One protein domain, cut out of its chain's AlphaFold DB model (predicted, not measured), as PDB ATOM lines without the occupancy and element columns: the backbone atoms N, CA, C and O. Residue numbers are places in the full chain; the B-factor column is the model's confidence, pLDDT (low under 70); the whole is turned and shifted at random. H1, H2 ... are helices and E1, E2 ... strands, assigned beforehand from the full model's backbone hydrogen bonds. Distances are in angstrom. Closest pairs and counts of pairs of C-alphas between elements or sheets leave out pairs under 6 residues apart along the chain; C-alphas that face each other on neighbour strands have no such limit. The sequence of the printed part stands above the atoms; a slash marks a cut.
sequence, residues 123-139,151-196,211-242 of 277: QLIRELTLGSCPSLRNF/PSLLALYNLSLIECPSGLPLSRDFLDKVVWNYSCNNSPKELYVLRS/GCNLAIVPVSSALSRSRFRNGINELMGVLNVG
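Overview. This is residues 123 to 139, 151 to 196 and 211 to 242 of the 277 residues of an uncharacterized protein of Rhizophora mucronata (UniProt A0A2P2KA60). What is the main picture? A strongly twisted sheet of four strands has H4 over one face and H1 side by side with H4, while H2 stands up from the opposite face beside E2 and the short H3 sits where E4 ends. E1, the longest strand, runs along the longest axis. What is it made of? The 95 printed residues include four named helices and four named strands, in the order H1 E1 H2 E2 E3 E4 H3 H4, with a sheet order of E2 E3 E1 E4, all antiparallel; the class is mixed. The whole is compact, with a radius of gyration of the C-alphas of 13.1 A and spans of 38 by 28 by 24 A.

Arrangement. How do the strands pair? E1, residues 156 to 165, and E4, residues 213 to 220, are antiparallel at 152 degrees, with N 161 and O 215 within hydrogen-bond range at 2.8 A. On the other side of E1 is E3, residues 189 to 194, antiparallel at 149 degrees, with N 192 and O 162 at 2.8 A. E3 forms a hairpin with the edge strand E2, residues 179 to 183, with N 182 and O 191 at 2.8 A. Which helices are on the sheet? H4, residues 232 to 241, is on it, the C-alphas of Val 219 and Leu 239 being the closest to E4 at 6.4 A. On the opposite face H2, residues 172 to 178, stands up from the sheet at 44 degrees and lies only just over E2, with 3 of its 7 C-alphas; E1, H2 and E2 form a split strand-helix-strand unit, two strands running the same way with E3 between them, and its crossover is right-handed. H3, residues 221 to 224, only grazes the sheet. How does H1 stand? H1, residues 123 to 129, is not on the sheet but touches H4 at a shallow tilt of 22 degrees, opposite ways, with the C-alphas of Ile 125 and Met 236 closest at 6.4 A. In H1, H2 and H4 every O i to N i+4 pair is within hydrogen-bond range; H3 is too short for one.

Along the chain. Where are the anchors? H1 begins at C-alpha 123 (76.587, 44.359, 114.982), E1 at C-alpha 156 (90.988, 32.254, 106.651), and H4 ends at C-alpha 241 (83.106, 32.204, 116.882). How long are the longer elements? From first to last C-alpha E1 measures 28.5 A, E4 22.8 A, E3 16.2 A and H4 14.3 A.

Size, cuts and confidence. Where is it cut? Residues 140 to 150 are not printed, with 13.5 A between C-alphas 139 and 151, nor are residues 197 to 210, with 22.5 A between C-alphas 196 and 211. Is any link long? Of the links printed whole, none is long. Where is confidence low? pLDDT is under 70 at residues 153 to 156, 185 to 187, 196 and 222 to 231.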
ATOM      1  N   GLN A 123      77.586  43.592 115.717       92.25
ATOM      2  CA  GLN A 123      76.587  44.359 114.982       92.25
ATOM      3  C   GLN A 123      75.993  43.546 113.826       92.25
ATOM      4  O   GLN A 123      74.768  43.443 113.742       92.25
ATOM      5  N   LEU A 124      76.835  42.931 112.980       91.62
ATOM      6  CA  LEU A 124      76.363  42.082 111.882       91.62
ATOM      7  C   LEU A 124      75.528  40.913 112.407       91.62
ATOM      8  O   LEU A 124      74.435  40.666 111.906       91.62
ATOM      9  N   ILE A 125      76.020  40.212 113.432       91.69
ATOM     10  CA  ILE A 125      75.323  39.060 114.022       91.69
ATOM     11  C   ILE A 125      73.946  39.471 114.546       91.69
ATOM     12  O   ILE A 125      72.949  38.807 114.253       91.69
ATOM     13  N   ARG A 126      73.874  40.573 115.303       91.62
ATOM     14  CA  ARG A 126      72.614  41.094 115.843       91.62
ATOM     15  C   ARG A 126      71.627  41.423 114.728       91.62
ATOM     16  O   ARG A 126      70.465  41.046 114.822       91.62
ATOM     17  N   GLU A 127      72.075  42.117 113.687       90.19
ATOM     18  CA  GLU A 127      71.212  42.498 112.567       90.19
ATOM     19  C   GLU A 127      70.701  41.274 111.810       90.19
ATOM     20  O   GLU A 127      69.490  41.150 111.627       90.19
ATOM     21  N   LEU A 128      71.579  40.325 111.473       88.19
ATOM     22  CA  LEU A 128      71.186  39.094 110.786       88.19
ATOM     23  C   LEU A 128      70.210  38.258 111.625       88.19
ATOM     24  O   LEU A 128      69.257  37.701 111.083       88.19
ATOM     25  N   THR A 129      70.393  38.224 112.949       87.69
ATOM     26  CA  THR A 129      69.462  37.558 113.881       87.69
ATOM     27  C   THR A 129      68.073  38.205 113.855       87.69
ATOM     28  O   THR A 129      67.065  37.515 113.983       87.69
ATOM     29  N   LEU A 130      68.006  39.523 113.650       88.31
ATOM     30  CA  LEU A 130      66.759  40.279 113.507       88.31
ATOM     31  C   LEU A 130      66.198  40.263 112.073       88.31
ATOM     32  O   LEU A 130      65.202  40.935 111.804       88.31
ATOM     33  N   GLY A 131      66.818  39.529 111.141       84.62
ATOM     34  CA  GLY A 131      66.420  39.519 109.730       84.62
ATOM     35  C   GLY A 131      66.720  40.842 109.015       84.62
ATOM     36  O   GLY A 131      65.961  41.267 108.147       84.62
ATOM     37  N   SER A 132      67.797  41.524 109.396       86.62
ATOM     38  CA  SER A 132      68.244  42.791 108.818       86.62
ATOM     39  C   SER A 132      69.692  42.674 108.344       86.62
ATOM     40  O   SER A 132      70.490  41.956 108.939       86.62
ATOM     41  N   CYS A 133      70.040  43.362 107.257       87.25
ATOM     42  CA  CYS A 133      71.347  43.228 106.606       87.25
ATOM     43  C   CYS A 133      72.094  44.555 106.295       87.25
ATOM     44  O   CYS A 133      72.961  44.538 105.423       87.25
ATOM     45  N   PRO A 134      71.833  45.712 106.949       87.69
ATOM     46  CA  PRO A 134      72.435  46.989 106.555       87.69
ATOM     47  C   PRO A 134      73.944  47.063 106.819       87.69
ATOM     48  O   PRO A 134      74.646  47.774 106.102       87.69
ATOM     49  N   SER A 135      74.463  46.321 107.802       87.44
ATOM     50  CA  SER A 135      75.904  46.265 108.088       87.44
ATOM     51  C   SER A 135      76.642  45.176 107.310       87.44
ATOM     52  O   SER A 135      77.824  44.913 107.573       87.44
ATOM     53  N   LEU A 136      75.970  44.506 106.370       88.50
ATOM     54  CA  LEU A 136      76.622  43.551 105.491       88.50
ATOM     55  C   LEU A 136      77.522  44.301 104.508       88.50
ATOM     56  O   LEU A 136      77.065  45.079 103.675       88.50
ATOM     57  N   ARG A 137      78.824  44.052 104.602       87.50
ATOM     58  CA  ARG A 137      79.822  44.641 103.714       87.50
ATOM     59  C   ARG A 137      81.012  43.718 103.574       87.50
ATOM     60  O   ARG A 137      81.268  42.891 104.449       87.50
ATOM     61  N   ASN A 138      81.742  43.889 102.481       85.69
ATOM     62  CA  ASN A 138      82.972  43.155 102.265       85.69
ATOM     63  C   ASN A 138      83.994  43.498 103.354       85.69
ATOM     64  O   ASN A 138      84.228  44.673 103.654       85.69
ATOM     65  N   PHE A 139      84.616  42.477 103.931       82.88
ATOM     66  CA  PHE A 139      85.745  42.689 104.812       82.88
ATOM     67  C   PHE A 139      86.954  43.101 103.979       82.88
ATOM     68  O   PHE A 139      87.325  42.438 103.010       82.88
ATOM     69  N   PRO A 151      98.250  44.235 110.279       71.31
ATOM     70  CA  PRO A 151      97.896  42.896 110.702       71.31
ATOM     71  C   PRO A 151      97.595  42.020 109.484       71.31
ATOM     72  O   PRO A 151      97.260  42.504 108.402       71.31
ATOM     73  N   SER A 152      97.690  40.712 109.676       70.56
ATOM     74  CA  SER A 152      97.404  39.715 108.651       70.56
ATOM     75  C   SER A 152      96.285  38.792 109.108       70.56
ATOM     76  O   SER A 152      96.151  38.471 110.287       70.56
ATOM     77  N   LEU A 153      95.470  38.351 108.161       65.81
ATOM     78  CA  LEU A 153      94.469  37.324 108.398       65.81
ATOM     79  C   LEU A 153      95.087  35.954 108.078       65.81
ATOM     80  O   LEU A 153      95.010  35.481 106.944       65.81
ATOM     81  N   LEU A 154      95.760  35.329 109.047       54.94
ATOM     82  CA  LEU A 154      96.293  33.977 108.862       54.94
ATOM     83  C   LEU A 154      95.176  32.934 109.046       54.94
ATOM     84  O   LEU A 154      94.403  33.000 109.997       54.94
ATOM     85  N   ALA A 155      95.131  31.944 108.146       53.16
ATOM     86  CA  ALA A 155      94.205  30.802 108.166       53.16
ATOM     87  C   ALA A 155      92.709  31.166 108.054       53.16
ATOM     88  O   ALA A 155      91.889  30.771 108.887       53.16
ATOM     89  N   LEU A 156      92.361  31.886 106.984       60.12
ATOM     90  CA  LEU A 156      90.988  32.254 106.651       60.12
ATOM     91  C   LEU A 156      90.183  31.096 106.078       60.12
ATOM     92  O   LEU A 156      90.629  30.401 105.165       60.12
ATOM     93  N   TYR A 157      88.936  31.013 106.528       70.00
ATOM     94  CA  TYR A 157      87.852  30.679 105.620       70.00
ATOM     95  C   TYR A 157      87.044  31.941 105.365       70.00
ATOM     96  O   TYR A 157      86.779  32.732 106.269       70.00
ATOM     97  N   ASN A 158      86.705  32.137 104.100       79.00
ATOM     98  CA  ASN A 158      85.953  33.283 103.634       79.00
ATOM     99  C   ASN A 158      84.526  32.826 103.389       79.00
ATOM    100  O   ASN A 158      84.274  32.015 102.494       79.00
ATOM    101  N   LEU A 159      83.596  33.344 104.181       82.31
ATOM    102  CA  LEU A 159      82.188  33.112 103.940       82.31
ATOM    103  C   LEU A 159      81.697  34.123 102.905       82.31
ATOM    104  O   LEU A 159      81.814  35.332 103.097       82.31
ATOM    105  N   SER A 160      81.170  33.613 101.795       85.81
ATOM    106  CA  SER A 160      80.625  34.435 100.715       85.81
ATOM    107  C   SER A 160      79.124  34.624 100.914       85.81
ATOM    108  O   SER A 160      78.359  33.657 100.877       85.81
ATOM    109  N   LEU A 161      78.732  35.875 101.133       87.50
ATOM    110  CA  LEU A 161      77.365  36.330 101.349       87.50
ATOM    111  C   LEU A 161      76.926  37.158 100.140       87.50
ATOM    112  O   LEU A 161      77.595  38.121  99.776       87.50
ATOM    113  N   ILE A 162      75.824  36.782  99.503       88.38
ATOM    114  CA  ILE A 162      75.277  37.459  98.327       88.38
ATOM    115  C   ILE A 162      73.969  38.131  98.729       88.38
ATOM    116  O   ILE A 162      73.034  37.469  99.158       88.38
ATOM    117  N   GLU A 163      73.907  39.446  98.583       89.94
ATOM    118  CA  GLU A 163      72.730  40.259  98.870       89.94
ATOM    119  C   GLU A 163      72.076  40.684  97.550       89.94
ATOM    120  O   GLU A 163      72.720  41.321  96.718       89.94
ATOM    121  N   CYS A 164      70.807  40.351  97.342       89.69
ATOM    122  CA  CYS A 164      70.056  40.658  96.123       89.69
ATOM    123  C   CYS A 164      68.802  41.478  96.454       89.69
ATOM    124  O   CYS A 164      68.250  41.303  97.534       89.69
ATOM    125  N   PRO A 165      68.290  42.329  95.551       89.75
ATOM    126  CA  PRO A 165      66.955  42.908  95.683       89.75
ATOM    127  C   PRO A 165      65.875  41.821  95.760       89.75
ATOM    128  O   PRO A 165      65.936  40.832  95.027       89.75
ATOM    129  N   SER A 166      64.869  42.015  96.611       86.25
ATOM    130  CA  SER A 166      63.724  41.105  96.711       86.25
ATOM    131  C   SER A 166      62.969  41.025  95.387       86.25
ATOM    132  O   SER A 166      62.743  42.038  94.722       86.25
ATOM    133  N   GLY A 167      62.553  39.814  95.013       83.31
ATOM    134  CA  GLY A 167      61.826  39.576  93.764       83.31
ATOM    135  C   GLY A 167      62.687  39.632  92.498       83.31
ATOM    136  O   GLY A 167      62.143  39.513  91.398       83.31
ATOM    137  N   LEU A 168      64.014  39.779  92.618       89.06
ATOM    138  CA  LEU A 168      64.924  39.592  91.492       89.06
ATOM    139  C   LEU A 168      64.821  38.131  91.002       89.06
ATOM    140  O   LEU A 168      65.024  37.209  91.794       89.06
ATOM    141  N   PRO A 169      64.524  37.879  89.714       89.44
ATOM    142  CA  PRO A 169      64.415  36.520  89.204       89.44
ATOM    143  C   PRO A 169      65.799  35.864  89.138       89.44
ATOM    144  O   PRO A 169      66.605  36.151  88.253       89.44
ATOM    145  N   LEU A 170      66.064  34.958  90.076       89.44
ATOM    146  CA  LEU A 170      67.269  34.133  90.107       89.44
ATOM    147  C   LEU A 170      67.004  32.764  89.463       89.44
ATOM    148  O   LEU A 170      65.901  32.221  89.534       89.44
ATOM    149  N   SER A 171      68.028  32.188  88.824       89.69
ATOM    150  CA  SER A 171      67.922  30.851  88.221       89.69
ATOM    151  C   SER A 171      67.648  29.785  89.285       89.69
ATOM    152  O   SER A 171      68.259  29.802  90.355       89.69
ATOM    153  N   ARG A 172      66.794  28.801  88.966       87.06
ATOM    154  CA  ARG A 172      66.546  27.647  89.848       87.06
ATOM    155  C   ARG A 172      67.832  26.897  90.174       87.06
ATOM    156  O   ARG A 172      68.053  26.553  91.324       87.06
ATOM    157  N   ASP A 173      68.731  26.742  89.202       85.94
ATOM    158  CA  ASP A 173      70.025  26.096  89.442       85.94
ATOM    159  C   ASP A 173      70.865  26.846  90.485       85.94
ATOM    160  O   ASP A 173      71.535  26.220  91.303       85.94
ATOM    161  N   PHE A 174      70.808  28.181  90.495       85.25
ATOM    162  CA  PHE A 174      71.511  28.987  91.489       85.25
ATOM    163  C   PHE A 174      70.938  28.747  92.891       85.25
ATOM    164  O   PHE A 174      71.678  28.388  93.810       85.25
ATOM    165  N   LEU A 175      69.618  28.865  93.040       86.69
ATOM    166  CA  LEU A 175      68.925  28.689  94.321       86.69
ATOM    167  C   LEU A 175      69.060  27.259  94.870       86.69
ATOM    168  O   LEU A 175      69.308  27.067  96.061       86.69
ATOM    169  N   ASP A 176      68.961  26.258  93.996       84.31
ATOM    170  CA  ASP A 176      68.887  24.854  94.393       84.31
ATOM    171  C   ASP A 176      70.256  24.203  94.578       84.31
ATOM    172  O   ASP A 176      70.346  23.231  95.329       84.31
ATOM    173  N   LYS A 177      71.315  24.699  93.918       81.62
ATOM    174  CA  LYS A 177      72.643  24.051  93.908       81.62
ATOM    175  C   LYS A 177      73.779  24.933  94.420       81.62
ATOM    176  O   LYS A 177      74.760  24.387  94.918       81.62
ATOM    177  N   VAL A 178      73.672  26.261  94.321       81.81
ATOM    178  CA  VAL A 178      74.802  27.184  94.559       81.81
ATOM    179  C   VAL A 178      74.697  27.913  95.890       81.81
ATOM    180  O   VAL A 178      75.717  28.143  96.541       81.81
ATOM    181  N   VAL A 179      73.485  28.242  96.337       85.19
ATOM    182  CA  VAL A 179      73.292  29.047  97.548       85.19
ATOM    183  C   VAL A 179      72.275  28.468  98.518       85.19
ATOM    184  O   VAL A 179      71.592  27.478  98.263       85.19
ATOM    185  N   TRP A 180      72.249  29.082  99.688       85.38
ATOM    186  CA  TRP A 180      71.352  28.822 100.793       85.38
ATOM    187  C   TRP A 180      70.588  30.105 101.007       85.38
ATOM    188  O   TRP A 180      71.212  31.157 101.152       85.38
ATOM    189  N   ASN A 181      69.264  30.028 100.964       84.38
ATOM    190  CA  ASN A 181      68.417  31.203 101.077       84.38
ATOM    191  C   ASN A 181      68.306  31.636 102.542       84.38
ATOM    192  O   ASN A 181      67.916  30.851 103.411       84.38
ATOM    193  N   TYR A 182      68.634  32.899 102.778       79.94
ATOM    194  CA  TYR A 182      68.442  33.621 104.019       79.94
ATOM    195  C   TYR A 182      67.667  34.899 103.711       79.94
ATOM    196  O   TYR A 182      68.172  35.811 103.078       79.94
ATOM    197  N   SER A 183      66.430  35.033 104.169       75.31
ATOM    198  CA  SER A 183      65.722  36.294 103.937       75.31
ATOM    199  C   SER A 183      66.088  37.332 104.997       75.31
ATOM    200  O   SER A 183      66.067  37.035 106.195       75.31
ATOM    201  N   CYS A 184      66.379  38.565 104.574       80.19
ATOM    202  CA  CYS A 184      66.367  39.713 105.471       80.19
ATOM    203  C   CYS A 184      64.901  40.181 105.577       80.19
ATOM    204  O   CYS A 184      64.436  40.969 104.760       80.19
ATOM    205  N   ASN A 185      64.147  39.680 106.563       65.88
ATOM    206  CA  ASN A 185      62.708  39.943 106.733       65.88
ATOM    207  C   ASN A 185      62.294  41.432 106.731       65.88
ATOM    208  O   ASN A 185      61.138  41.721 106.434       65.88
ATOM    209  N   ASN A 186      63.195  42.366 107.067       63.19
ATOM    210  CA  ASN A 186      62.894  43.802 107.194       63.19
ATOM    211  C   ASN A 186      63.598  44.701 106.157       63.19
ATOM    212  O   ASN A 186      63.787  45.894 106.392       63.19
ATOM    213  N   SER A 187      63.995  44.161 105.006       63.25
ATOM    214  CA  SER A 187      64.673  44.923 103.951       63.25
ATOM    215  C   SER A 187      64.137  44.489 102.584       63.25
ATOM    216  O   SER A 187      63.778  43.323 102.445       63.25
ATOM    217  N   PRO A 188      64.094  45.350 101.549       80.94
ATOM    218  CA  PRO A 188      63.737  44.948 100.182       80.94
ATOM    219  C   PRO A 188      64.836  44.080  99.534       80.94
ATOM    220  O   PRO A 188      65.142  44.237  98.351       80.94
ATOM    221  N   LYS A 189      65.502  43.231 100.321       85.00
ATOM    222  CA  LYS A 189      66.664  42.452  99.935       85.00
ATOM    223  C   LYS A 189      66.616  41.042 100.518       85.00
ATOM    224  O   LYS A 189      66.199  40.825 101.651       85.00
ATOM    225  N   GLU A 190      67.121  40.102  99.742       87.94
ATOM    226  CA  GLU A 190      67.319  38.702 100.084       87.94
ATOM    227  C   GLU A 190      68.816  38.434 100.248       87.94
ATOM    228  O   GLU A 190      69.643  38.974  99.511       87.94
ATOM    229  N   LEU A 191      69.170  37.601 101.220       89.12
ATOM    230  CA  LEU A 191      70.538  37.203 101.511       89.12
ATOM    231  C   LEU A 191      70.743  35.733 101.136       89.12
ATOM    232  O   LEU A 191      69.897  34.865 101.307       89.12
ATOM    233  N   TYR A 192      71.918  35.428 100.628       88.19
ATOM    234  CA  TYR A 192      72.257  34.101 100.168       88.19
ATOM    235  C   TYR A 192      73.648  33.748 100.671       88.19
ATOM    236  O   TYR A 192      74.577  34.538 100.534       88.19
ATOM    237  N   VAL A 193      73.818  32.562 101.249       87.06
ATOM    238  CA  VAL A 193      75.149  32.051 101.617       87.06
ATOM    239  C   VAL A 193      75.581  31.050 100.562       87.06
ATOM    240  O   VAL A 193      74.819  30.152 100.201       87.06
ATOM    241  N   LEU A 194      76.806  31.185 100.069       82.88
ATOM    242  CA  LEU A 194      77.355  30.255  99.091       82.88
ATOM    243  C   LEU A 194      77.566  28.857  99.696       82.88
ATOM    244  O   LEU A 194      78.142  28.734 100.780       82.88
ATOM    245  N   ARG A 195      77.141  27.791  98.995       79.94
ATOM    246  CA  ARG A 195      77.421  26.414  99.439       79.94
ATOM    247  C   ARG A 195      78.924  26.169  99.355       79.94
ATOM    248  O   ARG A 195      79.527  26.347  98.302       79.94
ATOM    249  N   SER A 196      79.508  25.666 100.435       64.31
ATOM    250  CA  SER A 196      80.891  25.182 100.451       64.31
ATOM    251  C   SER A 196      80.950  23.671 100.168       64.31
ATOM    252  O   SER A 196      81.594  22.926 100.905       64.31
ATOM    253  N   GLY A 211      72.886  42.620  89.539       87.50
ATOM    254  CA  GLY A 211      72.041  43.335  90.496       87.50
ATOM    255  C   GLY A 211      72.190  42.871  91.947       87.50
ATOM    256  O   GLY A 211      71.600  43.498  92.821       87.50
ATOM    257  N   CYS A 212      72.990  41.836  92.220       89.44
ATOM    258  CA  CYS A 212      73.349  41.429  93.576       89.44
ATOM    259  C   CYS A 212      74.741  41.940  93.979       89.44
ATOM    260  O   CYS A 212      75.629  42.114  93.145       89.44
ATOM    261  N   ASN A 213      74.945  42.111  95.284       89.25
ATOM    262  CA  ASN A 213      76.214  42.479  95.897       89.25
ATOM    263  C   ASN A 213      76.850  41.260  96.568       89.25
ATOM    264  O   ASN A 213      76.174  40.513  97.271       89.25
ATOM    265  N   LEU A 214      78.160  41.084  96.399       86.31
ATOM    266  CA  LEU A 214      78.937  40.073  97.114       86.31
ATOM    267  C   LEU A 214      79.673  40.713  98.295       86.31
ATOM    268  O   LEU A 214      80.443  41.658  98.124       86.31
ATOM    269  N   ALA A 215      79.482  40.150  99.481       88.31
ATOM    270  CA  ALA A 215      80.235  40.456 100.684       88.31
ATOM    271  C   ALA A 215      81.009  39.212 101.128       88.31
ATOM    272  O   ALA A 215      80.434  38.142 101.325       88.31
ATOM    273  N   ILE A 216      82.322  39.355 101.302       85.25
ATOM    274  CA  ILE A 216      83.161  38.303 101.865       85.25
ATOM    275  C   ILE A 216      83.415  38.651 103.325       85.25
ATOM    276  O   ILE A 216      83.934  39.726 103.626       85.25
ATOM    277  N   VAL A 217      83.046  37.748 104.231       86.69
ATOM    278  CA  VAL A 217      83.276  37.922 105.669       86.69
ATOM    279  C   VAL A 217      84.238  36.846 106.185       86.69
ATOM    280  O   VAL A 217      84.064  35.664 105.869       86.69
ATOM    281  N   PRO A 218      85.281  37.227 106.942       85.94
ATOM    282  CA  PRO A 218      86.245  36.283 107.478       85.94
ATOM    283  C   PRO A 218      85.614  35.489 108.620       85.94
ATOM    284  O   PRO A 218      84.901  36.037 109.463       85.94
ATOM    285  N   VAL A 219      85.910  34.193 108.664       85.75
ATOM    286  CA  VAL A 219      85.489  33.287 109.734       85.75
ATOM    287  C   VAL A 219      86.644  32.367 110.133       85.75
ATOM    288  O   VAL A 219      87.609  32.175 109.387       85.75
ATOM    289  N   SER A 220      86.563  31.791 111.331       84.00
ATOM    290  CA  SER A 220      87.577  30.860 111.830       84.00
ATOM    291  C   SER A 220      87.673  29.581 110.988       84.00
ATOM    292  O   SER A 220      86.687  28.871 110.785       84.00
ATOM    293  N   SER A 221      88.892  29.213 110.586       71.94
ATOM    294  CA  SER A 221      89.171  27.953 109.881       71.94
ATOM    295  C   SER A 221      88.919  26.690 110.698       71.94
ATOM    296  O   SER A 221      88.709  25.620 110.120       71.94
ATOM    297  N   ALA A 222      88.875  26.790 112.030       65.31
ATOM    298  CA  ALA A 222      88.497  25.670 112.891       65.31
ATOM    299  C   ALA A 222      87.090  25.146 112.554       65.31
ATOM    300  O   ALA A 222      86.845  23.941 112.627       65.31
ATOM    301  N   LEU A 223      86.203  26.039 112.109       62.09
ATOM    302  CA  LEU A 223      84.834  25.714 111.730       62.09
ATOM    303  C   LEU A 223      84.704  25.175 110.310       62.09
ATOM    304  O   LEU A 223      83.661  24.634 109.979       62.09
ATOM    305  N   SER A 224      85.748  25.233 109.481       53.19
ATOM    306  CA  SER A 224      85.684  24.581 108.173       53.19
ATOM    307  C   SER A 224      85.776  23.057 108.251       53.19
ATOM    308  O   SER A 224      85.449  22.376 107.277       53.19
ATOM    309  N   ARG A 225      86.235  22.495 109.378       49.47
ATOM    310  CA  ARG A 225      86.249  21.036 109.567       49.47
ATOM    311  C   ARG A 225      84.857  20.491 109.885       49.47
ATOM    312  O   ARG A 225      84.560  19.348 109.547       49.47
ATOM    313  N   SER A 226      83.995  21.307 110.490       52.72
ATOM    314  CA  SER A 226      82.556  21.063 110.556       52.72
ATOM    315  C   SER A 226      81.943  21.513 109.234       52.72
ATOM    316  O   SER A 226      81.913  22.701 108.949       52.72
ATOM    317  N   ARG A 227      81.500  20.580 108.382       56.38
ATOM    318  CA  ARG A 227      80.761  20.937 107.158       56.38
ATOM    319  C   ARG A 227      79.628  21.884 107.539       56.38
ATOM    320  O   ARG A 227      78.768  21.455 108.301       56.38
ATOM    321  N   PHE A 228      79.640  23.101 107.002       62.00
ATOM    322  CA  PHE A 228      78.548  24.053 107.169       62.00
ATOM    323  C   PHE A 228      77.226  23.376 106.745       62.00
ATOM    324  O   PHE A 228      77.089  23.019 105.573       62.00
ATOM    325  N   ARG A 229      76.301  23.104 107.676       60.56
ATOM    326  CA  ARG A 229      74.954  22.539 107.453       60.56
ATOM    327  C   ARG A 229      73.860  23.618 107.475       60.56
ATOM    328  O   ARG A 229      74.022  24.715 107.998       60.56
ATOM    329  N   ASN A 230      72.742  23.304 106.808       65.00
ATOM    330  CA  ASN A 230      71.630  24.223 106.504       65.00
ATOM    331  C   ASN A 230      71.084  24.910 107.751       65.00
ATOM    332  O   ASN A 230      70.540  24.239 108.620       65.00
ATOM    333  N   GLY A 231      71.156  26.249 107.794       69.94
ATOM    334  CA  GLY A 231      70.345  27.053 108.703       69.94
ATOM    335  C   GLY A 231      71.012  28.302 109.277       69.94
ATOM    336  O   GLY A 231      72.227  28.406 109.427       69.94
ATOM    337  N   ILE A 232      70.158  29.247 109.681       74.81
ATOM    338  CA  ILE A 232      70.561  30.552 110.233       74.81
ATOM    339  C   ILE A 232      71.331  30.386 111.539       74.81
ATOM    340  O   ILE A 232      72.274  31.122 111.802       74.81
ATOM    341  N   ASN A 233      70.991  29.356 112.312       79.19
ATOM    342  CA  ASN A 233      71.678  29.007 113.550       79.19
ATOM    343  C   ASN A 233      73.142  28.645 113.299       79.19
ATOM    344  O   ASN A 233      73.998  28.958 114.122       79.19
ATOM    345  N   GLU A 234      73.441  28.021 112.161       81.19
ATOM    346  CA  GLU A 234      74.809  27.674 111.810       81.19
ATOM    347  C   GLU A 234      75.573  28.878 111.274       81.19
ATOM    348  O   GLU A 234      76.699  29.113 111.707       81.19
ATOM    349  N   LEU A 235      74.935  29.713 110.442       84.44
ATOM    350  CA  LEU A 235      75.499  31.006 110.053       84.44
ATOM    351  C   LEU A 235      75.869  31.844 111.286       84.44
ATOM    352  O   LEU A 235      77.000  32.313 111.405       84.44
ATOM    353  N   MET A 236      74.936  31.984 112.231       86.06
ATOM    354  CA  MET A 236      75.168  32.722 113.471       86.06
ATOM    355  C   MET A 236      76.235  32.051 114.333       86.06
ATOM    356  O   MET A 236      77.093  32.740 114.877       86.06
ATOM    357  N   GLY A 237      76.227  30.720 114.430       86.19
ATOM    358  CA  GLY A 237      77.248  29.962 115.148       86.19
ATOM    359  C   GLY A 237      78.651  30.242 114.613       86.19
ATOM    360  O   GLY A 237      79.562  30.512 115.396       86.19
ATOM    361  N   VAL A 238      78.809  30.265 113.288       85.81
ATOM    362  CA  VAL A 238      80.093  30.541 112.640       85.81
ATOM    363  C   VAL A 238      80.548  31.978 112.870       85.81
ATOM    364  O   VAL A 238      81.692  32.202 113.272       85.81
ATOM    365  N   LEU A 239      79.662  32.954 112.668       89.88
ATOM    366  CA  LEU A 239      79.993  34.365 112.874       89.88
ATOM    367  C   LEU A 239      80.321  34.666 114.346       89.88
ATOM    368  O   LEU A 239      81.224  35.450 114.624       89.88
ATOM    369  N   ASN A 240      79.641  34.012 115.292       90.81
ATOM    370  CA  ASN A 240      79.827  34.223 116.731       90.81
ATOM    371  C   ASN A 240      81.146  33.636 117.268       90.81
ATOM    372  O   ASN A 240      81.673  34.116 118.275       90.81
ATOM    373  N   VAL A 241      81.723  32.631 116.600       89.94
ATOM    374  CA  VAL A 241      83.106  32.204 116.882       89.94
ATOM    375  C   VAL A 241      84.104  33.296 116.500       89.94
ATOM    376  O   VAL A 241      85.125  33.449 117.173       89.94
ATOM    377  N   GLY A 242      83.791  34.077 115.466       90.25
ATOM    378  CA  GLY A 242      84.622  35.168 114.982       90.25
ATOM    379  C   GLY A 242      85.747  34.708 114.063       90.25
ATOM    380  O   GLY A 242      85.764  33.581 113.553       90.25
TER     381      GLY A 242